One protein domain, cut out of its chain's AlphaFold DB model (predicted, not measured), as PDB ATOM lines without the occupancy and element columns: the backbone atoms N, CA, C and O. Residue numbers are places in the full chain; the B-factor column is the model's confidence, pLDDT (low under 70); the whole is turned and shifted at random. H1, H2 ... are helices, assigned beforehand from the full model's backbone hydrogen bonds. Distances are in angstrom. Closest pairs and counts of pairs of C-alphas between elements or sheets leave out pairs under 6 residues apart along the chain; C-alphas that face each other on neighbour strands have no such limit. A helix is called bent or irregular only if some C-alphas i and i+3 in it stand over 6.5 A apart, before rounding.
ATOM      1  N   ARG A 319       4.047  32.714 -55.524       48.34
ATOM      2  CA  ARG A 319       3.497  34.011 -55.093       48.34
ATOM      3  C   ARG A 319       2.945  34.847 -56.248       48.34
ATOM      4  O   ARG A 319       2.180  35.763 -55.965       48.34
ATOM      5  N   GLN A 320       3.356  34.588 -57.492       44.88
ATOM      6  CA  GLN A 320       3.048  35.452 -58.645       44.88
ATOM      7  C   GLN A 320       2.229  34.775 -59.749       44.88
ATOM      8  O   GLN A 320       1.439  35.455 -60.397       44.88
ATOM      9  N   THR A 321       2.360  33.464 -59.947       47.94
ATOM     10  CA  THR A 321       1.439  32.694 -60.792       47.94
ATOM     11  C   THR A 321       0.252  32.202 -59.976       47.94
ATOM     12  O   THR A 321       0.362  31.970 -58.772       47.94
ATOM     13  N   ASP A 322      -0.905  32.060 -60.626       58.56
ATOM     14  CA  ASP A 322      -2.089  31.487 -59.995       58.56
ATOM     15  C   ASP A 322      -1.795  30.019 -59.645       58.56
ATOM     16  O   ASP A 322      -1.791  29.140 -60.507       58.56
ATOM     17  N   THR A 323      -1.428  29.772 -58.383       59.72
ATOM     18  CA  THR A 323      -0.995  28.461 -57.872       59.72
ATOM     19  C   THR A 323      -1.993  27.357 -58.221       59.72
ATOM     20  O   THR A 323      -1.593  26.219 -58.456       59.72
ATOM     21  N   ALA A 324      -3.276  27.710 -58.315       56.72
ATOM     22  CA  ALA A 324      -4.363  26.841 -58.740       56.72
ATOM     23  C   ALA A 324      -4.195  26.342 -60.192       56.72
ATOM     24  O   ALA A 324      -4.230  25.138 -60.428       56.72
ATOM     25  N   ASP A 325      -3.896  27.227 -61.150       60.47
ATOM     26  CA  ASP A 325      -3.675  26.864 -62.564       60.47
ATOM     27  C   ASP A 325      -2.415  25.992 -62.740       60.47
ATOM     28  O   ASP A 325      -2.373  25.058 -63.548       60.47
ATOM     29  N   LEU A 326      -1.381  26.244 -61.930       58.88
ATOM     30  CA  LEU A 326      -0.180  25.408 -61.896       58.88
ATOM     31  C   LEU A 326      -0.495  23.993 -61.388       58.88
ATOM     32  O   LEU A 326      -0.067  23.003 -61.988       58.88
ATOM     33  N   VAL A 327      -1.261  23.900 -60.299       62.09
ATOM     34  CA  VAL A 327      -1.722  22.631 -59.728       62.09
ATOM     35  C   VAL A 327      -2.591  21.889 -60.743       62.09
ATOM     36  O   VAL A 327      -2.278  20.743 -61.050       62.09
ATOM     37  N   ALA A 328      -3.566  22.539 -61.384       63.38
ATOM     38  CA  ALA A 328      -4.425  21.927 -62.405       63.38
ATOM     39  C   ALA A 328      -3.637  21.303 -63.579       63.38
ATOM     40  O   ALA A 328      -4.007  20.250 -64.113       63.38
ATOM     41  N   LYS A 329      -2.510  21.915 -63.970       59.91
ATOM     42  CA  LYS A 329      -1.615  21.401 -65.026       59.91
ATOM     43  C   LYS A 329      -0.737  20.235 -64.563       59.91
ATOM     44  O   LYS A 329      -0.472  19.331 -65.357       59.91
ATOM     45  N   LEU A 330      -0.286  20.244 -63.309       58.75
ATOM     46  CA  LEU A 330       0.626  19.238 -62.744       58.75
ATOM     47  C   LEU A 330      -0.100  17.995 -62.209       58.75
ATOM     48  O   LEU A 330       0.444  16.893 -62.258       58.75
ATOM     49  N   VAL A 331      -1.338  18.168 -61.748       60.31
ATOM     50  CA  VAL A 331      -2.189  17.136 -61.138       60.31
ATOM     51  C   VAL A 331      -2.623  16.052 -62.138       60.31
ATOM     52  O   VAL A 331      -2.859  14.914 -61.749       60.31
ATOM     53  N   LYS A 332      -2.628  16.332 -63.450       57.56
ATOM     54  CA  LYS A 332      -2.950  15.342 -64.501       57.56
ATOM     55  C   LYS A 332      -1.891  14.238 -64.698       57.56
ATOM     56  O   LYS A 332      -2.006  13.458 -65.643       57.56
ATOM     57  N   LYS A 333      -0.838  14.169 -63.874       55.09
ATOM     58  CA  LYS A 333       0.284  13.225 -64.027       55.09
ATOM     59  C   LYS A 333       0.639  12.516 -62.716       55.09
ATOM     60  O   LYS A 333       0.413  13.038 -61.631       55.09
ATOM     61  N   THR A 334       1.315  11.369 -62.834       54.53
ATOM     62  CA  THR A 334       1.867  10.507 -61.758       54.53
ATOM     63  C   THR A 334       2.847  11.191 -60.788       54.53
ATOM     64  O   THR A 334       3.426  10.542 -59.923       54.53
ATOM     65  N   THR A 335       3.062  12.495 -60.922       58.50
ATOM     66  CA  THR A 335       4.077  13.278 -60.213       58.50
ATOM     67  C   THR A 335       3.504  14.108 -59.063       58.50
ATOM     68  O   THR A 335       4.272  14.729 -58.326       58.50
ATOM     69  N   TRP A 336       2.177  14.117 -58.885       69.31
ATOM     70  CA  TRP A 336       1.509  14.843 -57.801       69.31
ATOM     71  C   TRP A 336       2.026  14.494 -56.395       69.31
ATOM     72  O   TRP A 336       2.311  15.437 -55.658       69.31
ATOM     73  N   PRO A 337       2.282  13.221 -56.021       66.25
ATOM     74  CA  PRO A 337       2.763  12.897 -54.674       66.25
ATOM     75  C   PRO A 337       4.078  13.599 -54.301       66.25
ATOM     76  O   PRO A 337       4.257  14.012 -53.160       66.25
ATOM     77  N   VAL A 338       4.978  13.790 -55.273       63.53
ATOM     78  CA  VAL A 338       6.274  14.466 -55.075       63.53
ATOM     79  C   VAL A 338       6.103  15.985 -54.985       63.53
ATOM     80  O   VAL A 338       6.785  16.651 -54.211       63.53
ATOM     81  N   LEU A 339       5.183  16.545 -55.770       63.88
ATOM     82  CA  LEU A 339       4.917  17.985 -55.798       63.88
ATOM     83  C   LEU A 339       4.039  18.442 -54.626       63.88
ATOM     84  O   LEU A 339       4.167  19.586 -54.196       63.88
ATOM     85  N   ARG A 340       3.201  17.555 -54.075       73.06
ATOM     86  CA  ARG A 340       2.286  17.813 -52.954       73.06
ATOM     87  C   ARG A 340       3.004  18.450 -51.773       73.06
ATOM     88  O   ARG A 340       2.584  19.501 -51.303       73.06
ATOM     89  N   ASP A 341       4.089  17.835 -51.313       69.94
ATOM     90  CA  ASP A 341       4.797  18.275 -50.107       69.94
ATOM     91  C   ASP A 341       5.458  19.645 -50.311       69.94
ATOM     92  O   ASP A 341       5.528  20.466 -49.394       69.94
ATOM     93  N   LEU A 342       5.875  19.923 -51.545       63.69
ATOM     94  CA  LEU A 342       6.517  21.167 -51.940       63.69
ATOM     95  C   LEU A 342       5.496  22.303 -52.086       63.69
ATOM     96  O   LEU A 342       5.705  23.386 -51.539       63.69
ATOM     97  N   VAL A 343       4.355  22.041 -52.732       67.81
ATOM     98  CA  VAL A 343       3.214  22.971 -52.789       67.81
ATOM     99  C   VAL A 343       2.693  23.242 -51.376       67.81
ATOM    100  O   VAL A 343       2.485  24.394 -51.004       67.81
ATOM    101  N   HIS A 344       2.559  22.207 -50.546       72.75
ATOM    102  CA  HIS A 344       2.163  22.341 -49.147       72.75
ATOM    103  C   HIS A 344       3.153  23.221 -48.366       72.75
ATOM    104  O   HIS A 344       2.741  24.178 -47.710       72.75
ATOM    105  N   GLY A 345       4.461  22.973 -48.497       69.75
ATOM    106  CA  GLY A 345       5.506  23.813 -47.910       69.75
ATOM    107  C   GLY A 345       5.431  25.270 -48.377       69.75
ATOM    108  O   GLY A 345       5.472  26.182 -47.551       69.75
ATOM    109  N   ALA A 346       5.242  25.505 -49.677       63.88
ATOM    110  CA  ALA A 346       5.120  26.846 -50.243       63.88
ATOM    111  C   ALA A 346       3.910  27.602 -49.678       63.88
ATOM    112  O   ALA A 346       4.061  28.745 -49.235       63.88
ATOM    113  N   VAL A 347       2.738  26.961 -49.601       68.38
ATOM    114  CA  VAL A 347       1.535  27.567 -49.011       68.38
ATOM    115  C   VAL A 347       1.755  27.892 -47.530       68.38
ATOM    116  O   VAL A 347       1.350  28.964 -47.084       68.38
ATOM    117  N   HIS A 348       2.484  27.065 -46.770       72.81
ATOM    118  CA  HIS A 348       2.835  27.375 -45.372       72.81
ATOM    119  C   HIS A 348       3.695  28.633 -45.213       72.81
ATOM    120  O   HIS A 348       3.566  29.338 -44.208       72.81
ATOM    121  N   THR A 349       4.535  28.957 -46.203       69.00
ATOM    122  CA  THR A 349       5.354  30.184 -46.188       69.00
ATOM    123  C   THR A 349       4.586  31.452 -46.558       69.00
ATOM    124  O   THR A 349       5.115  32.558 -46.396       69.00
ATOM    125  N   LEU A 350       3.355  31.333 -47.066       67.19
ATOM    126  CA  LEU A 350       2.540  32.496 -47.391       67.19
ATOM    127  C   LEU A 350       2.082  33.215 -46.108       67.19
ATOM    128  O   LEU A 350       1.852  32.579 -45.065       67.19
ATOM    129  N   PRO A 351       1.894  34.551 -46.171       71.25
ATOM    130  CA  PRO A 351       1.188  35.277 -45.124       71.25
ATOM    131  C   PRO A 351      -0.121  34.555 -44.806       71.25
ATOM    132  O   PRO A 351      -0.803  34.109 -45.730       71.25
ATOM    133  N   ARG A 352      -0.476  34.436 -43.516       66.88
ATOM    134  CA  ARG A 352      -1.665  33.681 -43.053       66.88
ATOM    135  C   ARG A 352      -2.914  33.990 -43.877       66.88
ATOM    136  O   ARG A 352      -3.689  33.087 -44.164       66.88
ATOM    137  N   GLN A 353      -3.036  35.238 -44.327       65.00
ATOM    138  CA  GLN A 353      -4.176  35.700 -45.095       65.00
ATOM    139  C   GLN A 353      -4.324  35.070 -46.484       65.00
ATOM    140  O   GLN A 353      -5.436  34.835 -46.942       65.00
ATOM    141  N   ASN A 354      -3.206  34.730 -47.118       69.06
ATOM    142  CA  ASN A 354      -3.185  34.141 -48.452       69.06
ATOM    143  C   ASN A 354      -3.220  32.610 -48.400       69.06
ATOM    144  O   ASN A 354      -3.510  31.979 -49.413       69.06
ATOM    145  N   ARG A 355      -2.954  32.005 -47.230       75.81
ATOM    146  CA  ARG A 355      -2.962  30.543 -47.068       75.81
ATOM    147  C   ARG A 355      -4.342  29.953 -47.272       75.81
ATOM    148  O   ARG A 355      -4.454  28.971 -47.985       75.81
ATOM    149  N   CYS A 356      -5.374  30.551 -46.668       70.81
ATOM    150  CA  CYS A 356      -6.741  30.046 -46.790       70.81
ATOM    151  C   CYS A 356      -7.216  30.119 -48.244       70.81
ATOM    152  O   CYS A 356      -7.657  29.118 -48.791       70.81
ATOM    153  N   ALA A 357      -7.056  31.281 -48.885       70.62
ATOM    154  CA  ALA A 357      -7.452  31.480 -50.274       70.62
ATOM    155  C   ALA A 357      -6.744  30.498 -51.219       70.62
ATOM    156  O   ALA A 357      -7.398  29.847 -52.028       70.62
ATOM    157  N   GLN A 358      -5.423  30.334 -51.069       73.00
ATOM    158  CA  GLN A 358      -4.668  29.405 -51.908       73.00
ATOM    159  C   GLN A 358      -4.977  27.940 -51.596       73.00
ATOM    160  O   GLN A 358      -5.126  27.150 -52.517       73.00
ATOM    161  N   ALA A 359      -5.138  27.559 -50.327       76.06
ATOM    162  CA  ALA A 359      -5.504  26.191 -49.963       76.06
ATOM    163  C   ALA A 359      -6.883  25.802 -50.515       76.06
ATOM    164  O   ALA A 359      -7.042  24.699 -51.029       76.06
ATOM    165  N   VAL A 360      -7.857  26.716 -50.460       72.56
ATOM    166  CA  VAL A 360      -9.201  26.517 -51.021       72.56
ATOM    167  C   VAL A 360      -9.161  26.412 -52.545       72.56
ATOM    168  O   VAL A 360      -9.784  25.510 -53.096       72.56
ATOM    169  N   ALA A 361      -8.395  27.271 -53.223       73.81
ATOM    170  CA  ALA A 361      -8.245  27.213 -54.676       73.81
ATOM    171  C   ALA A 361      -7.556  25.914 -55.135       73.81
ATOM    172  O   ALA A 361      -8.026  25.255 -56.057       73.81
ATOM    173  N   ILE A 362      -6.494  25.494 -54.438       73.94
ATOM    174  CA  ILE A 362      -5.795  24.224 -54.690       73.94
ATOM    175  C   ILE A 362      -6.736  23.034 -54.487       73.94
ATOM    176  O   ILE A 362      -6.754  22.129 -55.317       73.94
ATOM    177  N   LEU A 363      -7.522  23.029 -53.404       74.12
ATOM    178  CA  LEU A 363      -8.515  21.984 -53.160       74.12
ATOM    179  C   LEU A 363      -9.535  21.935 -54.288       74.12
ATOM    180  O   LEU A 363      -9.704  20.872 -54.867       74.12
ATOM    181  N   ALA A 364     -10.159  23.064 -54.632       70.19
ATOM    182  CA  ALA A 364     -11.151  23.135 -55.700       70.19
ATOM    183  C   ALA A 364     -10.609  22.581 -57.028       70.19
ATOM    184  O   ALA A 364     -11.284  21.790 -57.681       70.19
ATOM    185  N   GLU A 365      -9.365  22.910 -57.383       71.25
ATOM    186  CA  GLU A 365      -8.731  22.375 -58.590       71.25
ATOM    187  C   GLU A 365      -8.453  20.873 -58.516       71.25
ATOM    188  O   GLU A 365      -8.718  20.155 -59.483       71.25
ATOM    189  N   LEU A 366      -7.978  20.371 -57.369       70.62
ATOM    190  CA  LEU A 366      -7.804  18.932 -57.148       70.62
ATOM    191  C   LEU A 366      -9.126  18.180 -57.318       70.62
ATOM    192  O   LEU A 366      -9.133  17.097 -57.904       70.62
ATOM    193  N   VAL A 367     -10.234  18.773 -56.864       67.56
ATOM    194  CA  VAL A 367     -11.563  18.172 -56.993       67.56
ATOM    195  C   VAL A 367     -12.086  18.226 -58.429       67.56
ATOM    196  O   VAL A 367     -12.602  17.232 -58.934       67.56
ATOM    197  N   CYS A 368     -11.942  19.364 -59.112       64.31
ATOM    198  CA  CYS A 368     -12.452  19.541 -60.473       64.31
ATOM    199  C   CYS A 368     -11.689  18.713 -61.515       64.31
ATOM    200  O   CYS A 368     -12.278  18.298 -62.514       64.31
ATOM    201  N   HIS A 369     -10.387  18.494 -61.318       60.84
ATOM    202  CA  HIS A 369      -9.530  17.943 -62.367       60.84
ATOM    203  C   HIS A 369      -9.229  16.452 -62.231       60.84
ATOM    204  O   HIS A 369      -8.783  15.858 -63.219       60.84
ATOM    205  N   VAL A 370      -9.468  15.823 -61.072       56.78
ATOM    206  CA  VAL A 370      -9.142  14.403 -60.876       56.78
ATOM    207  C   VAL A 370     -10.201  13.683 -60.049       56.78
ATOM    208  O   VAL A 370     -10.161  13.632 -58.822       56.78
ATOM    209  N   ASN A 371     -11.107  13.005 -60.750       54.81
ATOM    210  CA  ASN A 371     -11.862  11.905 -60.162       54.81
ATOM    211  C   ASN A 371     -10.868  10.802 -59.746       54.81
ATOM    212  O   ASN A 371     -10.275  10.164 -60.615       54.81
ATOM    213  N   GLY A 372     -10.679  10.581 -58.439       60.34
ATOM    214  CA  GLY A 372      -9.879   9.465 -57.911       60.34
ATOM    215  C   GLY A 372      -8.611   9.821 -57.121       60.34
ATOM    216  O   GLY A 372      -7.832   8.916 -56.834       60.34
ATOM    217  N   VAL A 373      -8.395  11.088 -56.746       68.69
ATOM    218  CA  VAL A 373      -7.315  11.464 -55.808       68.69
ATOM    219  C   VAL A 373      -7.586  10.846 -54.436       68.69
ATOM    220  O   VAL A 373      -8.652  11.054 -53.850       68.69
ATOM    221  N   ALA A 374      -6.619  10.099 -53.906       73.19
ATOM    222  CA  ALA A 374      -6.740   9.487 -52.590       73.19
ATOM    223  C   ALA A 374      -6.747  10.555 -51.476       73.19
ATOM    224  O   ALA A 374      -6.157  11.630 -51.599       73.19
ATOM    225  N   ARG A 375      -7.454  10.277 -50.374       74.31
ATOM    226  CA  ARG A 375      -7.674  11.239 -49.275       74.31
ATOM    227  C   ARG A 375      -6.378  11.814 -48.702       74.31
ATOM    228  O   ARG A 375      -6.325  12.982 -48.331       74.31
ATOM    229  N   ASP A 376      -5.333  11.006 -48.632       76.62
ATOM    230  CA  ASP A 376      -3.998  11.367 -48.160       76.62
ATOM    231  C   ASP A 376      -3.280  12.397 -49.050       76.62
ATOM    232  O   ASP A 376      -2.355  13.075 -48.593       76.62
ATOM    233  N   GLU A 377      -3.709  12.576 -50.298       72.38
ATOM    234  CA  GLU A 377      -3.097  13.529 -51.223       72.38
ATOM    235  C   GLU A 377      -3.682  14.948 -51.109       72.38
ATOM    236  O   GLU A 377      -2.950  15.915 -51.327       72.38
ATOM    237  N   TRP A 378      -4.953  15.104 -50.716       79.69
ATOM    238  CA  TRP A 378      -5.599  16.421 -50.552       79.69
ATOM    239  C   TRP A 378      -5.872  16.822 -49.091       79.69
ATOM    240  O   TRP A 378      -5.973  18.016 -48.791       79.69
ATOM    241  N   SER A 379      -5.927  15.869 -48.153       80.81
ATOM    242  CA  SER A 379      -6.206  16.113 -46.725       80.81
ATOM    243  C   SER A 379      -5.303  17.168 -46.051       80.81
ATOM    244  O   SER A 379      -5.826  17.980 -45.276       80.81
ATOM    245  N   PRO A 380      -3.988  17.265 -46.351       82.00
ATOM    246  CA  PRO A 380      -3.144  18.315 -45.774       82.00
ATOM    247  C   PRO A 380      -3.613  19.734 -46.130       82.00
ATOM    248  O   PRO A 380      -3.619  20.622 -45.275       82.00
ATOM    249  N   PHE A 381      -4.070  19.947 -47.369       79.88
ATOM    250  CA  PHE A 381      -4.595  21.240 -47.815       79.88
ATOM    251  C   PHE A 381      -5.945  21.550 -47.173       79.88
ATOM    252  O   PHE A 381      -6.166  22.683 -46.750       79.88
ATOM    253  N   ALA A 382      -6.809  20.541 -47.030       79.38
ATOM    254  CA  ALA A 382      -8.090  20.660 -46.339       79.38
ATOM    255  C   ALA A 382      -7.902  21.047 -44.868       79.38
ATOM    256  O   ALA A 382      -8.464  22.037 -44.402       79.38
ATOM    257  N   THR A 383      -7.023  20.341 -44.162       82.50
ATOM    258  CA  THR A 383      -6.686  20.629 -42.762       82.50
ATOM    259  C   THR A 383      -6.105  22.036 -42.608       82.50
ATOM    260  O   THR A 383      -6.485  22.778 -41.701       82.50
ATOM    261  N   MET A 384      -5.219  22.443 -43.522       81.00
ATOM    262  CA  MET A 384      -4.632  23.783 -43.532       81.00
ATOM    263  C   MET A 384      -5.673  24.879 -43.801       81.00
ATOM    264  O   MET A 384      -5.630  25.918 -43.142       81.00
ATOM    265  N   ALA A 385      -6.606  24.661 -44.731       78.81
ATOM    266  CA  ALA A 385      -7.691  25.596 -45.014       78.81
ATOM    267  C   ALA A 385      -8.606  25.767 -43.791       78.81
ATOM    268  O   ALA A 385      -8.877  26.892 -43.383       78.81
ATOM    269  N   VAL A 386      -8.995  24.665 -43.138       79.31
ATOM    270  CA  VAL A 386      -9.812  24.696 -41.911       79.31
ATOM    271  C   VAL A 386      -9.089  25.407 -40.764       79.31
ATOM    272  O   VAL A 386      -9.691  26.234 -40.077       79.31
ATOM    273  N   ALA A 387      -7.795  25.143 -40.573       79.06
ATOM    274  CA  ALA A 387      -6.992  25.819 -39.555       79.06
ATOM    275  C   ALA A 387      -6.831  27.326 -39.832       79.06
ATOM    276  O   ALA A 387      -6.719  28.118 -38.902       79.06
ATOM    277  N   ALA A 388      -6.832  27.737 -41.103       72.56
ATOM    278  CA  ALA A 388      -6.719  29.141 -41.491       72.56
ATOM    279  C   ALA A 388      -8.031  29.939 -41.331       72.56
ATOM    280  O   ALA A 388      -7.978  31.167 -41.333       72.56
ATOM    281  N   LEU A 389      -9.175  29.265 -41.149       69.44
ATOM    282  CA  LEU A 389     -10.492  29.868 -40.892       69.44
ATOM    283  C   LEU A 389     -10.708  30.284 -39.417       69.44
ATOM    284  O   LEU A 389     -11.843  30.435 -38.984       69.44
ATOM    285  N   ASP A 390      -9.653  30.421 -38.606       68.56
ATOM    286  CA  ASP A 390      -9.767  30.827 -37.196       68.56
ATOM    287  C   ASP A 390     -10.354  32.252 -37.030       68.56
ATOM    288  O   ASP A 390      -9.739  33.211 -37.519       68.56
ATOM    289  N   PRO A 391     -11.521  32.417 -36.366       56.94
ATOM    290  CA  PRO A 391     -12.201  33.706 -36.229       56.94
ATOM    291  C   PRO A 391     -11.386  34.758 -35.466       56.94
ATOM    292  O   PRO A 391     -11.515  35.948 -35.763       56.94
ATOM    293  N   ASP A 392     -10.475  34.354 -34.573       58.06
ATOM    294  CA  ASP A 392      -9.598  35.288 -33.847       58.06
ATOM    295  C   ASP A 392      -8.567  35.978 -34.762       58.06
ATOM    296  O   ASP A 392      -7.918  36.955 -34.380       58.06
ATOM    297  N   LEU A 393      -8.405  35.492 -35.997       53.62
ATOM    298  CA  LEU A 393      -7.386  35.960 -36.935       53.62
ATOM    299  C   LEU A 393      -7.938  36.861 -38.050       53.62
ATOM    300  O   LEU A 393      -7.140  37.436 -38.796       53.62
ATOM    301  N   PHE A 394      -9.264  37.002 -38.187       52.78
ATOM    302  CA  PHE A 394      -9.866  37.629 -39.369       52.78
ATOM    303  C   PHE A 394     -11.250  38.264 -39.143       52.78
ATOM    304  O   PHE A 394     -12.272  37.602 -39.275       52.78
ATOM    305  N   PRO A 395     -11.338  39.590 -38.956       51.34
ATOM    306  CA  PRO A 395     -12.625  40.208 -38.647       51.34
ATOM    307  C   PRO A 395     -13.531  40.543 -39.853       51.34
ATOM    308  O   PRO A 395     -14.641  41.004 -39.614       51.34
ATOM    309  N   ARG A 396     -13.110  40.423 -41.136       53.97
ATOM    310  CA  ARG A 396     -13.880  41.052 -42.254       53.97
ATOM    311  C   ARG A 396     -13.956  40.367 -43.640       53.97
ATOM    312  O   ARG A 396     -14.612  40.927 -44.511       53.97
ATOM    313  N   ARG A 397     -13.315  39.216 -43.916       51.28
ATOM    314  CA  ARG A 397     -13.321  38.594 -45.279       51.28
ATOM    315  C   ARG A 397     -13.379  37.054 -45.325       51.28
ATOM    316  O   ARG A 397     -13.007  36.452 -46.327       51.28
ATOM    317  N   LEU A 398     -13.848  36.409 -44.263       53.44
ATOM    318  CA  LEU A 398     -14.069  34.956 -44.227       53.44
ATOM    319  C   LEU A 398     -15.228  34.429 -45.109       53.44
ATOM    320  O   LEU A 398     -15.127  33.273 -45.533       53.44
ATOM    321  N   PRO A 399     -16.280  35.212 -45.457       59.62
ATOM    322  CA  PRO A 399     -17.481  34.618 -46.024       59.62
ATOM    323  C   PRO A 399     -17.301  33.827 -47.338       59.62
ATOM    324  O   PRO A 399     -17.779  32.709 -47.506       59.62
ATOM    325  N   SER A 400     -16.549  34.356 -48.298       65.69
ATOM    326  CA  SER A 400     -16.422  33.689 -49.601       65.69
ATOM    327  C   SER A 400     -15.627  32.378 -49.541       65.69
ATOM    328  O   SER A 400     -15.912  31.450 -50.294       65.69
ATOM    329  N   TYR A 401     -14.639  32.275 -48.646       71.50
ATOM    330  CA  TYR A 401     -13.716  31.135 -48.612       71.50
ATOM    331  C   TYR A 401     -14.257  29.945 -47.825       71.50
ATOM    332  O   TYR A 401     -14.027  28.807 -48.229       71.50
ATOM    333  N   ALA A 402     -15.000  30.184 -46.740       74.38
ATOM    334  CA  ALA A 402     -15.625  29.100 -45.985       74.38
ATOM    335  C   ALA A 402     -16.655  28.354 -46.848       74.38
ATOM    336  O   ALA A 402     -16.673  27.127 -46.851       74.38
ATOM    337  N   HIS A 403     -17.445  29.075 -47.650       76.00
ATOM    338  CA  HIS A 403     -18.394  28.442 -48.564       76.00
ATOM    339  C   HIS A 403     -17.697  27.608 -49.655       76.00
ATOM    340  O   HIS A 403     -18.031  26.436 -49.842       76.00
ATOM    341  N   GLN A 404     -16.691  28.181 -50.327       78.06
ATOM    342  CA  GLN A 404     -15.903  27.470 -51.341       78.06
ATOM    343  C   GLN A 404     -15.221  26.221 -50.768       78.06
ATOM    344  O   GLN A 404     -15.186  25.185 -51.431       78.06
ATOM    345  N   LEU A 405     -14.734  26.290 -49.522       81.19
ATOM    346  CA  LEU A 405     -14.146  25.147 -48.833       81.19
ATOM    347  C   LEU A 405     -15.176  24.044 -48.578       81.19
ATOM    348  O   LEU A 405     -14.906  22.893 -48.898       81.19
ATOM    349  N   VAL A 406     -16.352  24.372 -48.030       82.25
ATOM    350  CA  VAL A 406     -17.403  23.367 -47.789       82.25
ATOM    351  C   VAL A 406     -17.830  22.720 -49.105       82.25
ATOM    352  O   VAL A 406     -17.941  21.500 -49.171       82.25
ATOM    353  N   HIS A 407     -18.006  23.506 -50.167       80.44
ATOM    354  CA  HIS A 407     -18.338  22.964 -51.480       80.44
ATOM    355  C   HIS A 407     -17.259  21.997 -51.995       80.44
ATOM    356  O   HIS A 407     -17.589  20.878 -52.384       80.44
ATOM    357  N   ALA A 408     -15.978  22.378 -51.928       78.56
ATOM    358  CA  ALA A 408     -14.874  21.505 -52.323       78.56
ATOM    359  C   ALA A 408     -14.836  20.208 -51.490       78.56
ATOM    360  O   ALA A 408     -14.702  19.124 -52.051       78.56
ATOM    361  N   LEU A 409     -15.024  20.297 -50.167       81.12
ATOM    362  CA  LEU A 409     -15.029  19.139 -49.262       81.12
ATOM    363  C   LEU A 409     -16.171  18.164 -49.554       81.12
ATOM    364  O   LEU A 409     -15.966  16.954 -49.534       81.12
ATOM    365  N   LEU A 410     -17.362  18.678 -49.862       81.19
ATOM    366  CA  LEU A 410     -18.495  17.836 -50.237       81.19
ATOM    367  C   LEU A 410     -18.302  17.194 -51.607       81.19
ATOM    368  O   LEU A 410     -18.724  16.062 -51.814       81.19
ATOM    369  N   GLN A 411     -17.638  17.862 -52.544       78.19
ATOM    370  CA  GLN A 411     -17.327  17.240 -53.827       78.19
ATOM    371  C   GLN A 411     -16.312  16.082 -53.697       78.19
ATOM    372  O   GLN A 411     -16.431  15.110 -54.439       78.19
ATOM    373  N   VAL A 412     -15.380  16.122 -52.730       74.50
ATOM    374  CA  VAL A 412     -14.488  14.977 -52.403       74.50
ATOM    375  C   VAL A 412     -15.077  13.989 -51.389       74.50
ATOM    376  O   VAL A 412     -14.415  13.017 -51.026       74.50
ATOM    377  N   GLY A 413     -16.308  14.218 -50.922       79.19
ATOM    378  CA  GLY A 413     -17.010  13.336 -49.988       79.19
ATOM    379  C   GLY A 413     -16.520  13.383 -48.532       79.19
ATOM    380  O   GLY A 413     -16.863  12.494 -47.754       79.19
ATOM    381  N   ASP A 414     -15.747  14.397 -48.116       83.06
ATOM    382  CA  ASP A 414     -15.350  14.571 -46.704       83.06
ATOM    383  C   ASP A 414     -16.416  15.336 -45.915       83.06
ATOM    384  O   ASP A 414     -16.246  16.488 -45.500       83.06
ATOM    385  N   VAL A 415     -17.548  14.663 -45.715       83.31
ATOM    386  CA  VAL A 415     -18.697  15.188 -44.968       83.31
ATOM    387  C   VAL A 415     -18.290  15.594 -43.550       83.31
ATOM    388  O   VAL A 415     -18.724  16.632 -43.059       83.31
ATOM    389  N   THR A 416     -17.415  14.832 -42.890       84.69
ATOM    390  CA  THR A 416     -16.984  15.118 -41.513       84.69
ATOM    391  C   THR A 416     -16.280  16.468 -41.413       84.69
ATOM    392  O   THR A 416     -16.605  17.266 -40.531       84.69
ATOM    393  N   LEU A 417     -15.338  16.753 -42.317       82.31
ATOM    394  CA  LEU A 417     -14.626  18.028 -42.312       82.31
ATOM    395  C   LEU A 417     -15.539  19.183 -42.755       82.31
ATOM    396  O   LEU A 417     -15.483  20.269 -42.178       82.31
ATOM    397  N   ALA A 418     -16.427  18.941 -43.725       83.75
ATOM    398  CA  ALA A 418     -17.444  19.912 -44.131       83.75
ATOM    399  C   ALA A 418     -18.343  20.308 -42.946       83.75
ATOM    400  O   ALA A 418     -18.551  21.494 -42.688       83.75
ATOM    401  N   MET A 419     -18.790  19.329 -42.158       83.06
ATOM    402  CA  MET A 419     -19.590  19.538 -40.950       83.06
ATOM    403  C   MET A 419     -18.836  20.307 -39.866       83.06
ATOM    404  O   MET A 419     -19.434  21.146 -39.192       83.06
ATOM    405  N   GLN A 420     -17.528  20.083 -39.715       85.75
ATOM    406  CA  GLN A 420     -16.697  20.876 -38.802       85.75
ATOM    407  C   GLN A 420     -16.657  22.352 -39.208       85.75
ATOM    408  O   GLN A 420     -16.790  23.213 -38.342       85.75
ATOM    409  N   VAL A 421     -16.522  22.650 -40.506       83.75
ATOM    410  CA  VAL A 421     -16.534  24.031 -41.017       83.75
ATOM    411  C   VAL A 421     -17.910  24.675 -40.831       83.75
ATOM    412  O   VAL A 421     -17.985  25.798 -40.338       83.75
ATOM    413  N   ILE A 422     -18.993  23.954 -41.148       83.75
ATOM    414  CA  ILE A 422     -20.376  24.432 -40.971       83.75
ATOM    415  C   ILE A 422     -20.688  24.684 -39.491       83.75
ATOM    416  O   ILE A 422     -21.386  25.631 -39.149       83.75
ATOM    417  N   SER A 423     -20.167  23.866 -38.578       83.62
ATOM    418  CA  SER A 423     -20.467  23.975 -37.144       83.62
ATOM    419  C   SER A 423     -19.825  25.190 -36.463       83.62
ATOM    420  O   SER A 423     -20.166  25.492 -35.316       83.62
ATOM    421  N   ARG A 424     -18.930  25.920 -37.140       82.19
ATOM    422  CA  ARG A 424     -18.277  27.097 -36.559       82.19
ATOM    423  C   ARG A 424     -19.281  28.245 -36.344       82.19
ATOM    424  O   ARG A 424     -20.216  28.403 -37.128       82.19
ATOM    425  N   PRO A 425     -19.137  29.041 -35.271       73.50
ATOM    426  CA  PRO A 425     -20.100  30.094 -34.930       73.50
ATOM    427  C   PRO A 425     -20.140  31.238 -35.957       73.50
ATOM    428  O   PRO A 425     -21.198  31.811 -36.215       73.50
ATOM    429  N   ASP A 426     -19.006  31.527 -36.590       72.75
ATOM    430  CA  ASP A 426     -18.837  32.534 -37.639       72.75
ATOM    431  C   ASP A 426     -19.440  32.112 -38.986       72.75
ATOM    432  O   ASP A 426     -19.724  32.973 -39.819       72.75
ATOM    433  N   PHE A 427     -19.739  30.822 -39.177       72.38
ATOM    434  CA  PHE A 427     -20.427  30.326 -40.369       72.38
ATOM    435  C   PHE A 427     -21.796  31.005 -40.557       72.38
ATOM    436  O   PHE A 427     -22.237  31.227 -41.676       72.38
ATOM    437  N   SER A 428     -22.444  31.430 -39.470       65.69
ATOM    438  CA  SER A 428     -23.716  32.162 -39.531       65.69
ATOM    439  C   SER A 428     -23.631  33.527 -40.234       65.69
ATOM    440  O   SER A 428     -24.614  33.995 -40.803       65.69
ATOM    441  N   THR A 429     -22.450  34.150 -40.280       66.94
ATOM    442  CA  THR A 429     -22.240  35.440 -40.968       66.94
ATOM    443  C   THR A 429     -22.190  35.303 -42.495       66.94
ATOM    444  O   THR A 429     -22.339  36.282 -43.222       66.94
ATOM    445  N   LEU A 430     -22.052  34.074 -43.011       63.22
ATOM    446  CA  LEU A 430     -22.079  33.754 -44.447       63.22
ATOM    447  C   LEU A 430     -23.434  34.015 -45.102       63.22
ATOM    448  O   LEU A 430     -23.535  34.176 -46.322       63.22
ATOM    449  N   PHE A 431     -24.472  34.037 -44.274       64.19
ATOM    450  CA  PHE A 431     -25.860  34.155 -44.672       64.19
ATOM    451  C   PHE A 431     -26.249  35.578 -45.106       64.19
ATOM    452  O   PHE A 431     -27.365  35.796 -45.555       64.19
ATOM    453  N   GLU A 432     -25.347  36.559 -45.069       61.12
ATOM    454  CA  GLU A 432     -25.627  37.892 -45.631       61.12
ATOM    455  C   GLU A 432     -25.596  37.910 -47.177       61.12
ATOM    456  O   GLU A 432     -26.192  38.783 -47.803       61.12
ATOM    457  N   THR A 433     -24.965  36.915 -47.818       60.59
ATOM    458  CA  THR A 433     -24.843  36.794 -49.290       60.59
ATOM    459  C   THR A 433     -25.398  35.454 -49.795       60.59
ATOM    460  O   THR A 433     -24.657  34.559 -50.197       60.59
ATOM    461  N   PHE A 434     -26.720  35.288 -49.709       60.12
ATOM    462  CA  PHE A 434     -27.379  33.975 -49.697       60.12
ATOM    463  C   PHE A 434     -27.490  33.246 -51.049       60.12
ATOM    464  O   PHE A 434     -27.314  32.028 -51.113       60.12
ATOM    465  N   GLU A 435     -27.763  33.959 -52.144       55.59
ATOM    466  CA  GLU A 435     -28.136  33.312 -53.413       55.59
ATOM    467  C   GLU A 435     -26.957  32.593 -54.099       55.59
ATOM    468  O   GLU A 435     -27.130  31.523 -54.679       55.59
ATOM    469  N   ALA A 436     -25.737  33.127 -53.972       58.09
ATOM    470  CA  ALA A 436     -24.535  32.544 -54.576       58.09
ATOM    471  C   ALA A 436     -23.935  31.383 -53.759       58.09
ATOM    472  O   ALA A 436     -23.248  30.534 -54.325       58.09
ATOM    473  N   ASN A 437     -24.201  31.333 -52.447       63.72
ATOM    474  CA  ASN A 437     -23.469  30.477 -51.509       63.72
ATOM    475  C   ASN A 437     -24.267  29.283 -50.961       63.72
ATOM    476  O   ASN A 437     -23.714  28.462 -50.248       63.72
ATOM    477  N   LEU A 438     -25.571  29.153 -51.201       66.38
ATOM    478  CA  LEU A 438     -26.306  27.959 -50.744       66.38
ATOM    479  C   LEU A 438     -26.788  27.073 -51.879       66.38
ATOM    480  O   LEU A 438     -26.954  25.871 -51.675       66.38
ATOM    481  N   ALA A 439     -26.867  27.614 -53.094       68.12
ATOM    482  CA  ALA A 439     -27.179  26.813 -54.264       68.12
ATOM    483  C   ALA A 439     -26.229  25.607 -54.426       68.12
ATOM    484  O   ALA A 439     -26.741  24.494 -54.483       68.12
ATOM    485  N   PRO A 440     -24.888  25.749 -54.364       69.12
ATOM    486  CA  PRO A 440     -23.988  24.611 -54.574       69.12
ATOM    487  C   PRO A 440     -24.097  23.525 -53.488       69.12
ATOM    488  O   PRO A 440     -23.859  22.348 -53.754       69.12
ATOM    489  N   LEU A 441     -24.473  23.912 -52.260       70.75
ATOM    490  CA  LEU A 441     -24.652  23.007 -51.118       70.75
ATOM    491  C   LEU A 441     -25.925  22.175 -51.247       70.75
ATOM    492  O   LEU A 441     -25.893  20.962 -51.060       70.75
ATOM    493  N   VAL A 442     -27.032  22.832 -51.592       68.50
ATOM    494  CA  VAL A 442     -28.347  22.196 -51.737       68.50
ATOM    495  C   VAL A 442     -28.386  21.273 -52.955       68.50
ATOM    496  O   VAL A 442     -29.108  20.281 -52.958       68.50
ATOM    497  N   THR A 443     -27.579  21.561 -53.979       69.12
ATOM    498  CA  THR A 443     -27.434  20.692 -55.152       69.12
ATOM    499  C   THR A 443     -26.431  19.553 -54.969       69.12
ATOM    500  O   THR A 443     -26.266  18.743 -55.877       69.12
ATOM    501  N   SER A 444     -25.728  19.488 -53.834       72.56
ATOM    502  CA  SER A 444     -24.777  18.412 -53.562       72.56
ATOM    503  C   SER A 444     -25.506  17.104 -53.254       72.56
ATOM    504  O   SER A 444     -26.475  17.083 -52.496       72.56
ATOM    505  N   TRP A 445     -24.978  15.985 -53.748       77.00
ATOM    506  CA  TRP A 445     -25.403  14.633 -53.360       77.00
ATOM    507  C   TRP A 445     -25.308  14.352 -51.848       77.00
ATOM    508  O   TRP A 445     -25.992  13.463 -51.354       77.00
ATOM    509  N   HIS A 446     -24.527  15.149 -51.110       81.00
ATOM    510  CA  HIS A 446     -24.350  15.067 -49.660       81.00
ATOM    511  C   HIS A 446     -25.232  16.060 -48.901       81.00
ATOM    512  O   HIS A 446     -25.048  16.241 -47.700       81.00
ATOM    513  N   TRP A 447     -26.181  16.729 -49.570       80.75
ATOM    514  CA  TRP A 447     -27.066  17.694 -48.917       80.75
ATOM    515  C   TRP A 447     -27.733  17.098 -47.677       80.75
ATOM    516  O   TRP A 447     -27.706  17.722 -46.625       80.75
ATOM    517  N   LEU A 448     -28.255  15.872 -47.770       79.06
ATOM    518  CA  LEU A 448     -28.894  15.191 -46.639       79.06
ATOM    519  C   LEU A 448     -27.952  15.015 -45.443       79.06
ATOM    520  O   LEU A 448     -28.398  15.149 -44.306       79.06
ATOM    521  N   ASP A 449     -26.665  14.784 -45.698       80.00
ATOM    522  CA  ASP A 449     -25.669  14.546 -44.657       80.00
ATOM    523  C   ASP A 449     -25.289  15.833 -43.905       80.00
ATOM    524  O   ASP A 449     -24.913  15.784 -42.734       80.00
ATOM    525  N   VAL A 450     -25.397  16.995 -44.565       79.88
ATOM    526  CA  VAL A 450     -25.053  18.303 -43.974       79.88
ATOM    527  C   VAL A 450     -26.251  19.187 -43.638       79.88
ATOM    528  O   VAL A 450     -26.090  20.191 -42.937       79.88
ATOM    529  N   ARG A 451     -27.450  18.817 -44.101       83.12
ATOM    530  CA  ARG A 451     -28.693  19.593 -43.990       83.12
ATOM    531  C   ARG A 451     -28.925  20.079 -42.571       83.12
ATOM    532  O   ARG A 451     -29.145  21.266 -42.361       83.12
ATOM    533  N   ASP A 452     -28.858  19.176 -41.600       82.94
ATOM    534  CA  ASP A 452     -29.259  19.487 -40.229       82.94
ATOM    535  C   ASP A 452     -28.280  20.462 -39.556       82.94
ATOM    536  O   ASP A 452     -28.706  21.345 -38.815       82.94
ATOM    537  N   ALA A 453     -26.980  20.396 -39.874       81.56
ATOM    538  CA  ALA A 453     -26.017  21.387 -39.391       81.56
ATOM    539  C   ALA A 453     -26.179  22.744 -40.080       81.56
ATOM    540  O   ALA A 453     -26.072  23.776 -39.418       81.56
ATOM    541  N   VAL A 454     -26.473  22.760 -41.385       79.88
ATOM    542  CA  VAL A 454     -26.785  24.004 -42.104       79.88
ATOM    543  C   VAL A 454     -28.035  24.650 -41.504       79.88
ATOM    544  O   VAL A 454     -27.999  25.829 -41.159       79.88
ATOM    545  N   LEU A 455     -29.104  23.877 -41.298       81.81
ATOM    546  CA  LEU A 455     -30.336  24.335 -40.651       81.81
ATOM    547  C   LEU A 455     -30.073  24.849 -39.231       81.81
ATOM    548  O   LEU A 455     -30.561  25.917 -38.874       81.81
ATOM    549  N   ALA A 456     -29.243  24.157 -38.446       84.50
ATOM    550  CA  ALA A 456     -28.864  24.599 -37.106       84.50
ATOM    551  C   ALA A 456     -28.104  25.937 -37.107       84.50
ATOM    552  O   ALA A 456     -28.218  26.701 -36.149       84.50
ATOM    553  N   GLN A 457     -27.337  26.245 -38.158       81.81
ATOM    554  CA  GLN A 457     -26.699  27.557 -38.301       81.81
ATOM    555  C   GLN A 457     -27.668  28.626 -38.793       81.81
ATOM    556  O   GLN A 457     -27.650  29.737 -38.268       81.81
ATOM    557  N   VAL A 458     -28.538  28.303 -39.753       80.94
ATOM    558  CA  VAL A 458     -29.574  29.236 -40.220       80.94
ATOM    559  C   VAL A 458     -30.509  29.599 -39.067       80.94
ATOM    560  O   VAL A 458     -30.826  30.769 -38.896       80.94
ATOM    561  N   ALA A 459     -30.865  28.655 -38.195       83.19
ATOM    562  CA  ALA A 459     -31.694  28.914 -37.020       83.19
ATOM    563  C   ALA A 459     -31.106  29.978 -36.070       83.19
ATOM    564  O   ALA A 459     -31.871  30.682 -35.409       83.19
ATOM    565  N   LYS A 460     -29.773  30.132 -36.029       82.81
ATOM    566  CA  LYS A 460     -29.067  31.147 -35.224       82.81
ATOM    567  C   LYS A 460     -29.017  32.528 -35.888       82.81
ATOM    568  O   LYS A 460     -28.648  33.494 -35.224       82.81
ATOM    569  N   ALA A 461     -29.341  32.632 -37.177       80.44
ATOM    570  CA  ALA A 461     -29.328  33.898 -37.899       80.44
ATOM    571  C   ALA A 461     -30.540  34.781 -37.521       80.44
ATOM    572  O   ALA A 461     -31.582  34.258 -37.109       80.44
ATOM    573  N   PRO A 462     -30.443  36.115 -37.688       82.81
ATOM    574  CA  PRO A 462     -31.579  37.027 -37.555       82.81
ATOM    575  C   PRO A 462     -32.774  36.602 -38.415       82.81
ATOM    576  O   PRO A 462     -32.601  36.121 -39.532       82.81
ATOM    577  N   GLU A 463     -33.993  36.836 -37.931       80.81
ATOM    578  CA  GLU A 463     -35.239  36.380 -38.566       80.81
ATOM    579  C   GLU A 463     -35.363  36.706 -40.052       80.81
ATOM    580  O   GLU A 463     -35.653  35.821 -40.853       80.81
ATOM    581  N   PHE A 464     -35.068  37.946 -40.436       78.38
ATOM    582  CA  PHE A 464     -35.094  38.365 -41.835       78.38
ATOM    583  C   PHE A 464     -34.108  37.565 -42.704       78.38
ATOM    584  O   PHE A 464     -34.436  37.156 -43.820       78.38
ATOM    585  N   ILE A 465     -32.921  37.276 -42.163       76.19
ATOM    586  CA  ILE A 465     -31.909  36.458 -42.832       76.19
ATOM    587  C   ILE A 465     -32.405  35.014 -42.954       76.19
ATOM    588  O   ILE A 465     -32.212  34.425 -44.010       76.19
ATOM    589  N   ARG A 466     -33.116  34.462 -41.957       81.81
ATOM    590  CA  ARG A 466     -33.714  33.107 -42.020       81.81
ATOM    591  C   ARG A 466     -34.763  32.961 -43.120       81.81
ATOM    592  O   ARG A 466     -34.796  31.944 -43.805       81.81
ATOM    593  N   VAL A 467     -35.605  33.971 -43.323       80.69
ATOM    594  CA  VAL A 467     -36.611  33.931 -44.395       80.69
ATOM    595  C   VAL A 467     -35.930  33.939 -45.759       80.69
ATOM    596  O   VAL A 467     -36.184  33.065 -46.593       80.69
ATOM    597  N   TYR A 468     -35.010  34.884 -45.977       76.88
ATOM    598  CA  TYR A 468     -34.258  34.969 -47.231       76.88
ATOM    599  C   TYR A 468     -33.452  33.688 -47.482       76.88
ATOM    600  O   TYR A 468     -33.426  33.162 -48.597       76.88
ATOM    601  N   ALA A 469     -32.895  33.135 -46.402       73.25
ATOM    602  CA  ALA A 469     -32.112  31.923 -46.395       73.25
ATOM    603  C   ALA A 469     -32.832  30.722 -46.990       73.25
ATOM    604  O   ALA A 469     -32.417  30.102 -47.975       73.25
ATOM    605  N   CYS A 470     -33.946  30.403 -46.348       80.50
ATOM    606  CA  CYS A 470     -34.735  29.249 -46.690       80.50
ATOM    607  C   CYS A 470     -35.360  29.388 -48.077       80.50
ATOM    608  O   CYS A 470     -35.432  28.407 -48.814       80.50
ATOM    609  N   THR A 471     -35.745  30.606 -48.466       78.00
ATOM    610  CA  THR A 471     -36.326  30.871 -49.789       78.00
ATOM    611  C   THR A 471     -35.313  30.624 -50.909       78.00
ATOM    612  O   THR A 471     -35.625  29.938 -51.881       78.00
ATOM    613  N   ALA A 472     -34.077  31.118 -50.767       72.75
ATOM    614  CA  ALA A 472     -33.015  30.894 -51.748       72.75
ATOM    615  C   ALA A 472     -32.613  29.410 -51.844       72.75
ATOM    616  O   ALA A 472     -32.456  28.881 -52.947       72.75
ATOM    617  N   ALA A 473     -32.510  28.720 -50.704       73.56
ATOM    618  CA  ALA A 473     -32.243  27.284 -50.658       73.56
ATOM    619  C   ALA A 473     -33.364  26.465 -51.328       73.56
ATOM    620  O   ALA A 473     -33.076  25.580 -52.133       73.56
ATOM    621  N   ALA A 474     -34.634  26.803 -51.081       77.25
ATOM    622  CA  ALA A 474     -35.780  26.179 -51.740       77.25
ATOM    623  C   ALA A 474     -35.772  26.414 -53.260       77.25
ATOM    624  O   ALA A 474     -35.977  25.484 -54.039       77.25
ATOM    625  N   HIS A 475     -35.465  27.636 -53.709       75.38
ATOM    626  CA  HIS A 475     -35.311  27.953 -55.133       75.38
ATOM    627  C   HIS A 475     -34.195  27.136 -55.800       75.38
ATOM    628  O   HIS A 475     -34.379  26.633 -56.912       75.38
ATOM    629  N   ALA A 476     -33.052  26.973 -55.131       73.12
ATOM    630  CA  ALA A 476     -31.957  26.148 -55.631       73.12
ATOM    631  C   ALA A 476     -32.335  24.657 -55.694       73.12
ATOM    632  O   ALA A 476     -32.097  24.020 -56.724       73.12
ATOM    633  N   ALA A 477     -32.983  24.124 -54.650       73.88
ATOM    634  CA  ALA A 477     -33.484  22.748 -54.605       73.88
ATOM    635  C   ALA A 477     -34.465  22.463 -55.751       73.88
ATOM    636  O   ALA A 477     -34.316  21.475 -56.472       73.88
ATOM    637  N   MET A 478     -35.423  23.373 -55.966       76.44
ATOM    638  CA  MET A 478     -36.401  23.277 -57.049       76.44
ATOM    639  C   MET A 478     -35.732  23.292 -58.428       76.44
ATOM    640  O   MET A 478     -36.049  22.453 -59.271       76.44
ATOM    641  N   ARG A 479     -34.765  24.193 -58.666       77.38
ATOM    642  CA  ARG A 479     -34.012  24.240 -59.937       77.38
ATOM    643  C   ARG A 479     -33.225  22.957 -60.201       77.38
ATOM    644  O   ARG A 479     -33.135  22.530 -61.349       77.38
ATOM    645  N   ALA A 480     -32.687  22.339 -59.154       74.00
ATOM    646  CA  ALA A 480     -31.931  21.095 -59.246       74.00
ATOM    647  C   ALA A 480     -32.791  19.823 -59.188       74.00
ATOM    648  O   ALA A 480     -32.242  18.727 -59.269       74.00
ATOM    649  N   LYS A 481     -34.125  19.953 -59.094       83.00
ATOM    650  CA  LYS A 481     -35.080  18.835 -58.982       83.00
ATOM    651  C   LYS A 481     -34.784  17.902 -57.800       83.00
ATOM    652  O   LYS A 481     -34.971  16.691 -57.902       83.00
ATOM    653  N   VAL A 482     -34.317  18.467 -56.689       78.06
ATOM    654  CA  VAL A 482     -34.133  17.728 -55.435       78.06
ATOM    655  C   VAL A 482     -35.509  17.337 -54.886       78.06
ATOM    656  O   VAL A 482     -36.449  18.135 -54.930       78.06
ATOM    657  N   GLU A 483     -35.636  16.107 -54.387       81.38
ATOM    658  CA  GLU A 483     -36.897  15.562 -53.877       81.38
ATOM    659  C   GLU A 483     -37.464  16.430 -52.740       81.38
ATOM    660  O   GLU A 483     -36.728  16.866 -51.855       81.38
ATOM    661  N   GLU A 484     -38.773  16.696 -52.767       76.31
ATOM    662  CA  GLU A 484     -39.461  17.624 -51.851       76.31
ATOM    663  C   GLU A 484     -39.209  17.312 -50.370       76.31
ATOM    664  O   GLU A 484     -38.960  18.204 -49.560       76.31
ATOM    665  N   THR A 485     -39.151  16.027 -50.030       80.19
ATOM    666  CA  THR A 485     -38.867  15.523 -48.681       80.19
ATOM    667  C   THR A 485     -37.487  15.936 -48.154       80.19
ATOM    668  O   THR A 485     -37.307  16.077 -46.942       80.19
ATOM    669  N   ALA A 486     -36.513  16.183 -49.035       74.19
ATOM    670  CA  ALA A 486     -35.152  16.556 -48.662       74.19
ATOM    671  C   ALA A 486     -34.997  18.051 -48.321       74.19
ATOM    672  O   ALA A 486     -34.033  18.422 -47.641       74.19
ATOM    673  N   TRP A 487     -35.929  18.909 -48.754       76.38
ATOM    674  CA  TRP A 487     -35.879  20.360 -48.513       76.38
ATOM    675  C   TRP A 487     -37.135  20.937 -47.838       76.38
ATOM    676  O   TRP A 487     -37.108  22.089 -47.409       76.38
ATOM    677  N   ALA A 488     -38.183  20.139 -47.614       80.31
ATOM    678  CA  ALA A 488     -39.362  20.530 -46.834       80.31
ATOM    679  C   ALA A 488     -39.048  21.115 -45.433       80.31
ATOM    680  O   ALA A 488     -39.663  22.119 -45.074       80.31
ATOM    681  N   PRO A 489     -38.067  20.607 -44.651       82.94
ATOM    682  CA  PRO A 489     -37.709  21.220 -43.363       82.94
ATOM    683  C   PRO A 489     -37.194  22.662 -43.488       82.94
ATOM    684  O   PRO A 489     -37.385  23.473 -42.586       82.94
ATOM    685  N   VAL A 490     -36.567  22.996 -44.622       78.00
ATOM    686  CA  VAL A 490     -36.085  24.351 -44.919       78.00
ATOM    687  C   VAL A 490     -37.275  25.292 -45.127       78.00
ATOM    688  O   VAL A 490     -37.280  26.394 -44.586       78.00
ATOM    689  N   LEU A 491     -38.304  24.849 -45.861       77.31
ATOM    690  CA  LEU A 491     -39.538  25.618 -46.051       77.31
ATOM    691  C   LEU A 491     -40.287  25.849 -44.741       77.31
ATOM    692  O   LEU A 491     -40.718  26.970 -44.495       77.31
ATOM    693  N   LEU A 492     -40.422  24.816 -43.908       83.69
ATOM    694  CA  LEU A 492     -41.102  24.937 -42.616       83.69
ATOM    695  C   LEU A 492     -40.414  25.980 -41.728       83.69
ATOM    696  O   LEU A 492     -41.070  26.880 -41.216       83.69
ATOM    697  N   MET A 493     -39.080  25.960 -41.667       81.88
ATOM    698  CA  MET A 493     -38.314  26.978 -40.945       81.88
ATOM    699  C   MET A 493     -38.470  28.389 -41.548       81.88
ATOM    700  O   MET A 493     -38.394  29.381 -40.823       81.88
ATOM    701  N   ALA A 494     -38.689  28.501 -42.865       78.12
ATOM    702  CA  ALA A 494     -39.003  29.775 -43.516       78.12
ATOM    703  C   ALA A 494     -40.366  30.315 -43.067       78.12
ATOM    704  O   ALA A 494     -40.481  31.496 -42.756       78.12
ATOM    705  N   VAL A 495     -41.379  29.445 -43.043       80.12
ATOM    706  CA  VAL A 495     -42.750  29.780 -42.642       80.12
ATOM    707  C   VAL A 495     -42.774  30.239 -41.186       80.12
ATOM    708  O   VAL A 495     -43.264  31.334 -40.920       80.12
ATOM    709  N   ASP A 496     -42.135  29.493 -40.283       82.88
ATOM    710  CA  ASP A 496     -42.027  29.861 -38.866       82.88
ATOM    711  C   ASP A 496     -41.345  31.230 -38.683       82.88
ATOM    712  O   ASP A 496     -41.764  32.062 -37.874       82.88
ATOM    713  N   ALA A 497     -40.298  31.508 -39.469       81.06
ATOM    714  CA  ALA A 497     -39.613  32.796 -39.432       81.06
ATOM    715  C   ALA A 497     -40.481  33.944 -39.985       81.06
ATOM    716  O   ALA A 497     -40.443  35.040 -39.429       81.06
ATOM    717  N   ILE A 498     -41.278  33.711 -41.036       79.00
ATOM    718  CA  ILE A 498     -42.222  34.702 -41.584       79.00
ATOM    719  C   ILE A 498     -43.300  35.038 -40.554       79.00
ATOM    720  O   ILE A 498     -43.585  36.217 -40.344       79.00
ATOM    721  N   GLU A 499     -43.886  34.034 -39.900       79.00
ATOM    722  CA  GLU A 499     -44.910  34.253 -38.874       79.00
ATOM    723  C   GLU A 499     -44.377  35.104 -37.717       79.00
ATOM    724  O   GLU A 499     -45.052  36.043 -37.281       79.00
ATOM    725  N   SER A 500     -43.132  34.855 -37.295       79.56
ATOM    726  CA  SER A 500     -42.462  35.673 -36.280       79.56
ATOM    727  C   SER A 500     -42.297  37.129 -36.735       79.56
ATOM    728  O   SER A 500     -42.770  38.041 -36.054       79.56
ATOM    729  N   VAL A 501     -41.760  37.367 -37.939       75.44
ATOM    730  CA  VAL A 501     -41.558  38.728 -38.483       75.44
ATOM    731  C   VAL A 501     -42.879  39.489 -38.621       75.44
ATOM    732  O   VAL A 501     -42.965  40.660 -38.245       75.44
ATOM    733  N   VAL A 502     -43.929  38.831 -39.119       76.06
ATOM    734  CA  VAL A 502     -45.264  39.432 -39.277       76.06
ATOM    735  C   VAL A 502     -45.885  39.762 -37.918       76.06
ATOM    736  O   VAL A 502     -46.550  40.791 -37.778       76.06
ATOM    737  N   SER A 503     -45.664  38.927 -36.897       75.19
ATOM    738  CA  SER A 503     -46.145  39.191 -35.536       75.19
ATOM    739  C   SER A 503     -45.457  40.407 -34.900       75.19
ATOM    740  O   SER A 503     -46.127  41.228 -34.265       75.19
ATOM    741  N   VAL A 504     -44.152  40.580 -35.148       71.69
ATOM    742  CA  VAL A 504     -43.348  41.722 -34.687       71.69
ATOM    743  C   VAL A 504     -43.752  43.009 -35.411       71.69
ATOM    744  O   VAL A 504     -43.927  44.038 -34.760       71.69
ATOM    745  N   GLN A 505     -43.983  42.965 -36.728       69.94
ATOM    746  CA  GLN A 505     -44.485  44.121 -37.488       69.94
ATOM    747  C   GLN A 505     -45.874  44.564 -37.022       69.94
ATOM    748  O   GLN A 505     -46.088  45.744 -36.763       69.94
ATOM    749  N   LYS A 506     -46.806  43.623 -36.822       69.12
ATOM    750  CA  LYS A 506     -48.144  43.956 -36.310       69.12
ATOM    751  C   LYS A 506     -48.104  44.599 -34.929       69.12
ATOM    752  O   LYS A 506     -48.917  45.467 -34.651       69.12
ATOM    753  N   SER A 507     -47.184  44.183 -34.061       59.19
ATOM    754  CA  SER A 507     -47.047  44.757 -32.718       59.19
ATOM    755  C   SER A 507     -46.299  46.095 -32.698       59.19
ATOM    756  O   SER A 507     -46.545  46.889 -31.797       59.19
ATOM    757  N   THR A 508     -45.464  46.389 -33.702       64.38
ATOM    758  CA  THR A 508     -44.833  47.712 -33.885       64.38
ATOM    759  C   THR A 508     -45.716  48.718 -34.622       64.38
ATOM    760  O   THR A 508     -45.547  49.907 -34.406       64.38
ATOM    761  N   GLU A 509     -46.670  48.280 -35.446       55.34
ATOM    762  CA  GLU A 509     -47.697  49.162 -36.030       55.34
ATOM    763  C   GLU A 509     -48.844  49.483 -35.048       55.34
ATOM    764  O   GLU A 509     -49.560  50.465 -35.238       55.34
ATOM    765  N   LEU A 510     -49.034  48.658 -34.009       47.56
ATOM    766  CA  LEU A 510     -50.029  48.857 -32.942       47.56
ATOM    767  C   LEU A 510     -49.524  49.696 -31.752       47.56
ATOM    768  O   LEU A 510     -50.348  50.108 -30.934       47.56
ATOM    769  N   ALA A 511     -48.209  49.900 -31.632       42.84
ATOM    770  CA  ALA A 511     -47.545  50.693 -30.591       42.84
ATOM    771  C   ALA A 511     -47.167  52.077 -31.127       42.84
ATOM    772  O   ALA A 511     -47.268  53.050 -30.344       42.84
TER     773      ALA A 511
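AT A GLANCE: This is residues 319 to 511 of the 511 residues of an uncharacterized protein of Allomyces macrogynus (strain ATCC 38327) (UniProt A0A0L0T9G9). Helices are stacked in two rows along an elongated slab: H1, H3, H5, H8 and H10 make one row, and H2, H4, H6, H9 and H11 make the other and run against it. H5 is in the middle, H7 crosses one end of it, and at the far end of the slab residues 502 to 511 stick out, 502 to 509 as part of H11. The printed part has 193 residues with eleven named helices, H1 to H11 in order, and no named strand: all helix. It is compact, with a radius of gyration of the C-alphas of 18.9 A, and spans 68 by 36 by 24 A.

IN THESE COORDINATES: H1, residues 323 to 330, begins at C-alpha 323 (-0.995, 28.461, -57.872). H2 is residues 336 to 349, H3 352 to 369 with 26.1 A, H4 375 to 388, and H5 399 to 411, from C-alpha 399 (-17.481, 34.618, -46.024). H6 is residues 415 to 422, H7 425 to 432, H8 434 to 442, H9 447 to 458, and H10 463 to 479 with 24.6 A. H11, residues 484 to 509, measures 36.2 A and ends at C-alpha 509 (-47.697, 49.162, -36.030). H4, H9 and H11 are irregular, with C-alphas 377 and 380 7.3 A apart, 449 and 452 7.5 A, and 486 and 489 7.5 A; H8 only just is, with 437 and 440 6.6 A apart.

HOW THE PARTS SIT: H2 to H5 form an up and down bundle, each helix running against the one before. H1 touches H3, closest at the C-alphas of Ala 324 and Ile 362, 5.0 A. H3 and H4 are a hairpin, closest at Cys 356 and Ala 385, C-alphas 4.9 A apart. H5, the hub, touches H3, H4, H6, H7 and H8. With residues 399 to 403 alone it touches H7, about perpendicular at 77 degrees, closest at the C-alphas of Pro 399 and Leu 430, 4.9 A. H6 touches H9, closest at the C-alphas of Met 419 and Val 450, 6.4 A. H8 touches H10 at a steep tilt of 51 degrees, closest at the C-alphas of Ala 439 and Ala 476, 5.0 A. H9, H10 and H11 form a second up and down bundle; H10 and H11 are a hairpin, closest at the C-alphas of Val 467 and Ala 494, 4.9 A. Every O i to N i+4 pair is within hydrogen-bond range in H1, H6 and H10, against 8 of 10 in H2 and H4, 12 of 14 in H3, 8 of 9 in H5, 6 of 8 in H9, 20 of 22 in H11, 2 of 5 in H8 and 0 of 4 in H7; O i to N i+3 pairs within range are 3 of 6 in H8 and 3 of 5 in H7.

THE WHOLE: The two C-alphas farthest apart, of Thr 334 and Ala 511, are 70.9 A apart. The printed part has no cut and no long link. Its mean pLDDT is 71.7, and 73 residues are under 70, among them 319 to 339, 389 to 400 and 428 to 440.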